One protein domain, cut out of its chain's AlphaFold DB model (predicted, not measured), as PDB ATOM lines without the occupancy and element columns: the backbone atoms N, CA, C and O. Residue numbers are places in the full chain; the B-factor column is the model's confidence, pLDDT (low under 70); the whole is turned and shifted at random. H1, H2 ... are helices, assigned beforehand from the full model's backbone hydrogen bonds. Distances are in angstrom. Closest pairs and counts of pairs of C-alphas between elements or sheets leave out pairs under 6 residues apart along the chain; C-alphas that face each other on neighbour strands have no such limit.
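AT A GLANCE: This is residues 2 to 41 of the 41 residues of an uncharacterized protein of Nostoc commune NIES-4072 (UniProt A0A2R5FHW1). Two helices side by side make a helical hairpin: the longer H2 folds back along H1, and residues 2 to 10 pass over one side of the pair. The tail, residues 36 to 41, sticks out at one end. The 40 printed residues hold two named helices, H1 then H2, and no named strand; the class is all helix. The whole is compact, with a radius of gyration of the C-alphas of 9.9 A, yet elongated, spanning 32 by 17 by 15 A.

HOW THE PARTS SIT: Start at H2, residues 25 to 37; with residues 27 to 31 alone it touches H1, residues 11 to 20. Look at the closest C-alphas, those of Ile 18 and Ala 27, 6.3 A apart. The helices run opposite ways at a shallow tilt of 24 degrees. In both, every O i to N i+4 pair is within hydrogen-bond range.

IN THESE COORDINATES: Find C-alpha 25 at (19.993, -23.036, 14.805); from there H2 runs 18.2 A to C-alpha 37 at (19.643, -5.962, 20.958). H1 begins at C-alpha 11, (20.941, -8.739, 9.490), and runs 14.3 A.

THE WHOLE: The C-alphas farthest apart, those of Thr 2 and Lys 41, are 34.3 A apart. The printed part has no cut, and the link from H1 to H2 is tight. Look for pLDDT under 70 at residues 2 to 3 and 39 to 41.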
ATOM      1  N   THR A   2      34.871 -22.740   7.744       65.19
ATOM      2  CA  THR A   2      34.801 -21.496   8.520       65.19
ATOM      3  C   THR A   2      33.379 -20.957   8.426       65.19
ATOM      4  O   THR A   2      32.955 -20.542   7.349       65.19
ATOM      5  N   LYS A   3      32.615 -21.013   9.520       67.06
ATOM      6  CA  LYS A   3      31.303 -20.361   9.570       67.06
ATOM      7  C   LYS A   3      31.500 -18.841   9.448       67.06
ATOM      8  O   LYS A   3      32.449 -18.317  10.040       67.06
ATOM      9  N   PRO A   4      30.668 -18.123   8.679       77.75
ATOM     10  CA  PRO A   4      30.734 -16.669   8.627       77.75
ATOM     11  C   PRO A   4      30.396 -16.064   9.998       77.75
ATOM     12  O   PRO A   4      29.571 -16.595  10.739       77.75
ATOM     13  N   ASN A   5      31.017 -14.933  10.347       82.00
ATOM     14  CA  ASN A   5      30.723 -14.237  11.602       82.00
ATOM     15  C   ASN A   5      29.335 -13.586  11.544       82.00
ATOM     16  O   ASN A   5      29.182 -12.418  11.176       82.00
ATOM     17  N   PHE A   6      28.317 -14.330  11.969       82.88
ATOM     18  CA  PHE A   6      26.923 -13.886  12.035       82.88
ATOM     19  C   PHE A   6      26.713 -12.649  12.927       82.88
ATOM     20  O   PHE A   6      25.745 -11.913  12.743       82.88
ATOM     21  N   GLN A   7      27.625 -12.377  13.868       79.38
ATOM     22  CA  GLN A   7      27.625 -11.153  14.683       79.38
ATOM     23  C   GLN A   7      28.112  -9.908  13.928       79.38
ATOM     24  O   GLN A   7      27.664  -8.806  14.233       79.38
ATOM     25  N   GLN A   8      29.001 -10.064  12.947       82.81
ATOM     26  CA  GLN A   8      29.563  -8.947  12.173       82.81
ATOM     27  C   GLN A   8      28.860  -8.751  10.820       82.81
ATOM     28  O   GLN A   8      28.899  -7.661  10.260       82.81
ATOM     29  N   MET A   9      28.180  -9.780  10.308       83.69
ATOM     30  CA  MET A   9      27.384  -9.725   9.076       83.69
ATOM     31  C   MET A   9      26.146  -8.815   9.234       83.69
ATOM     32  O   MET A   9      25.581  -8.757  10.317       83.69
ATOM     33  N   PRO A  10      25.652  -8.098   8.213       86.69
ATOM     34  CA  PRO A  10      24.374  -7.381   8.319       86.69
ATOM     35  C   PRO A  10      23.178  -8.339   8.485       86.69
ATOM     36  O   PRO A  10      23.173  -9.438   7.932       86.69
ATOM     37  N   LEU A  11      22.138  -7.917   9.222       84.75
ATOM     38  CA  LEU A  11      20.941  -8.739   9.490       84.75
ATOM     39  C   LEU A  11      20.260  -9.250   8.211       84.75
ATOM     40  O   LEU A  11      19.697 -10.340   8.219       84.75
ATOM     41  N   GLU A  12      20.311  -8.477   7.127       87.69
ATOM     42  CA  GLU A  12      19.737  -8.857   5.834       87.69
ATOM     43  C   GLU A  12      20.440 -10.080   5.239       87.69
ATOM     44  O   GLU A  12      19.783 -11.034   4.832       87.69
ATOM     45  N   GLN A  13      21.775 -10.099   5.281       87.81
ATOM     46  CA  GLN A  13      22.557 -11.252   4.840       87.81
ATOM     47  C   GLN A  13      22.386 -12.449   5.781       87.81
ATOM     48  O   GLN A  13      22.252 -13.577   5.314       87.81
ATOM     49  N   LEU A  14      22.306 -12.209   7.095       87.69
ATOM     50  CA  LEU A  14      22.032 -13.263   8.071       87.69
ATOM     51  C   LEU A  14      20.660 -13.912   7.824       87.69
ATOM     52  O   LEU A  14      20.525 -15.128   7.897       87.69
ATOM     53  N   ARG A  15      19.648 -13.112   7.470       87.44
ATOM     54  CA  ARG A  15      18.309 -13.602   7.125       87.44
ATOM     55  C   ARG A  15      18.329 -14.466   5.865       87.44
ATOM     56  O   ARG A  15      17.709 -15.525   5.877       87.44
ATOM     57  N   THR A  16      19.020 -14.041   4.808       90.56
ATOM     58  CA  THR A  16      19.172 -14.847   3.582       90.56
ATOM     59  C   THR A  16      19.891 -16.159   3.880       90.56
ATOM     60  O   THR A  16      19.395 -17.216   3.504       90.56
ATOM     61  N   TYR A  17      20.975 -16.113   4.658       89.75
ATOM     62  CA  TYR A  17      21.698 -17.312   5.077       89.75
ATOM     63  C   TYR A  17      20.798 -18.289   5.844       89.75
ATOM     64  O   TYR A  17      20.766 -19.467   5.518       89.75
ATOM     65  N   ILE A  18      20.006 -17.818   6.814       88.12
ATOM     66  CA  ILE A  18      19.056 -18.663   7.561       88.12
ATOM     67  C   ILE A  18      17.978 -19.255   6.643       88.12
ATOM     68  O   ILE A  18      17.489 -20.355   6.889       88.12
ATOM     69  N   LEU A  19      17.572 -18.541   5.588       88.44
ATOM     70  CA  LEU A  19      16.596 -19.060   4.627       88.44
ATOM     71  C   LEU A  19      17.164 -20.216   3.796       88.44
ATOM     72  O   LEU A  19      16.420 -21.159   3.531       88.44
ATOM     73  N   GLU A  20      18.444 -20.157   3.429       89.94
ATOM     74  CA  GLU A  20      19.153 -21.238   2.726       89.94
ATOM     75  C   GLU A  20      19.593 -22.365   3.678       89.94
ATOM     76  O   GLU A  20      19.584 -23.538   3.315       89.94
ATOM     77  N   HIS A  21      19.890 -22.022   4.932       88.69
ATOM     78  CA  HIS A  21      20.375 -22.913   5.985       88.69
ATOM     79  C   HIS A  21      19.412 -22.929   7.176       88.69
ATOM     80  O   HIS A  21      19.777 -22.618   8.308       88.69
ATOM     81  N   ARG A  22      18.156 -23.327   6.936       80.81
ATOM     82  CA  ARG A  22      17.110 -23.364   7.981       80.81
ATOM     83  C   ARG A  22      17.403 -24.307   9.147       80.81
ATOM     84  O   ARG A  22      16.771 -24.173  10.187       80.81
ATOM     85  N   SER A  23      18.313 -25.259   8.965       84.69
ATOM     86  CA  SER A  23      18.757 -26.184  10.015       84.69
ATOM     87  C   SER A  23      19.925 -25.631  10.841       84.69
ATOM     88  O   SER A  23      20.450 -26.336  11.695       84.69
ATOM     89  N   ASP A  24      20.370 -24.402  10.568       86.88
ATOM     90  CA  ASP A  24      21.428 -23.731  11.318       86.88
ATOM     91  C   ASP A  24      20.808 -22.926  12.473       86.88
ATOM     92  O   ASP A  24      20.541 -21.723  12.376       86.88
ATOM     93  N   ASP A  25      20.531 -23.629  13.576       87.75
ATOM     94  CA  ASP A  25      19.993 -23.036  14.805       87.75
ATOM     95  C   ASP A  25      20.898 -21.918  15.344       87.75
ATOM     96  O   ASP A  25      20.409 -20.914  15.855       87.75
ATOM     97  N   GLU A  26      22.218 -22.035  15.185       87.69
ATOM     98  CA  GLU A  26      23.177 -21.021  15.633       87.69
ATOM     99  C   GLU A  26      22.945 -19.683  14.917       87.69
ATOM    100  O   GLU A  26      22.811 -18.643  15.571       87.69
ATOM    101  N   ALA A  27      22.802 -19.706  13.588       87.94
ATOM    102  CA  ALA A  27      22.461 -18.516  12.815       87.94
ATOM    103  C   ALA A  27      21.107 -17.924  13.247       87.94
ATOM    104  O   ALA A  27      20.986 -16.703  13.412       87.94
ATOM    105  N   PHE A  28      20.101 -18.772  13.495       87.19
ATOM    106  CA  PHE A  28      18.777 -18.341  13.951       87.19
ATOM    107  C   PHE A  28      18.816 -17.673  15.333       87.19
ATOM    108  O   PHE A  28      18.266 -16.582  15.514       87.19
ATOM    109  N   HIS A  29      19.508 -18.282  16.297       89.31
ATOM    110  CA  HIS A  29      19.695 -17.735  17.638       89.31
ATOM    111  C   HIS A  29      20.393 -16.370  17.595       89.31
ATOM    112  O   HIS A  29      19.915 -15.423  18.222       89.31
ATOM    113  N   ILE A  30      21.459 -16.230  16.797       90.12
ATOM    114  CA  ILE A  30      22.181 -14.958  16.636       90.12
ATOM    115  C   ILE A  30      21.288 -13.890  15.991       90.12
ATOM    116  O   ILE A  30      21.320 -12.728  16.399       90.12
ATOM    117  N   TYR A  31      20.456 -14.257  15.014       88.38
ATOM    118  CA  TYR A  31      19.514 -13.323  14.394       88.38
ATOM    119  C   TYR A  31      18.488 -12.786  15.396       88.38
ATOM    120  O   TYR A  31      18.245 -11.577  15.440       88.38
ATOM    121  N   ILE A  32      17.908 -13.657  16.228       88.62
ATOM    122  CA  ILE A  32      16.956 -13.259  17.274       88.62
ATOM    123  C   ILE A  32      17.633 -12.381  18.329       88.62
ATOM    124  O   ILE A  32      17.075 -11.343  18.694       88.62
ATOM    125  N   ASP A  33      18.824 -12.764  18.792       89.25
ATOM    126  CA  ASP A  33      19.595 -12.018  19.789       89.25
ATOM    127  C   ASP A  33      19.918 -10.598  19.302       89.25
ATOM    128  O   ASP A  33      19.558  -9.611  19.944       89.25
ATOM    129  N   ARG A  34      20.454 -10.469  18.084       86.38
ATOM    130  CA  ARG A  34      20.771  -9.161  17.492       86.38
ATOM    131  C   ARG A  34      19.542  -8.315  17.211       86.38
ATOM    132  O   ARG A  34      19.602  -7.092  17.336       86.38
ATOM    133  N   ARG A  35      18.430  -8.940  16.820       85.44
ATOM    134  CA  ARG A  35      17.162  -8.236  16.614       85.44
ATOM    135  C   ARG A  35      16.607  -7.701  17.935       85.44
ATOM    136  O   ARG A  35      16.089  -6.591  17.952       85.44
ATOM    137  N   ARG A  36      16.749  -8.449  19.035       86.19
ATOM    138  CA  ARG A  36      16.413  -7.970  20.386       86.19
ATOM    139  C   ARG A  36      17.350  -6.848  20.833       86.19
ATOM    140  O   ARG A  36      16.865  -5.840  21.327       86.19
ATOM    141  N   ALA A  37      18.654  -6.978  20.597       84.81
ATOM    142  CA  ALA A  37      19.643  -5.962  20.958       84.81
ATOM    143  C   ALA A  37      19.455  -4.629  20.206       84.81
ATOM    144  O   ALA A  37      19.707  -3.571  20.772       84.81
ATOM    145  N   GLN A  38      18.990  -4.661  18.950       76.38
ATOM    146  CA  GLN A  38      18.683  -3.453  18.167       76.38
ATOM    147  C   GLN A  38      17.331  -2.810  18.491       76.38
ATOM    148  O   GLN A  38      17.075  -1.690  18.061       76.38
ATOM    149  N   SER A  39      16.461  -3.485  19.239       67.88
ATOM    150  CA  SER A  39      15.226  -2.898  19.762       67.88
ATOM    151  C   SER A  39      15.278  -2.855  21.289       67.88
ATOM    152  O   SER A  39      14.514  -3.578  21.937       67.88
ATOM    153  N   PRO A  40      16.172  -2.039  21.887       59.09
ATOM    154  CA  PRO A  40      16.042  -1.713  23.293       59.09
ATOM    155  C   PRO A  40      14.731  -0.936  23.442       59.09
ATOM    156  O   PRO A  40      14.489   0.049  22.743       59.09
ATOM    157  N   LYS A  41      13.844  -1.482  24.267       52.44
ATOM    158  CA  LYS A  41      12.563  -0.876  24.611       52.44
ATOM    159  C   LYS A  41      12.773   0.368  25.467       52.44
ATOM    160  O   LYS A  41      13.720   0.340  26.284       52.44
TER     161      LYS A  41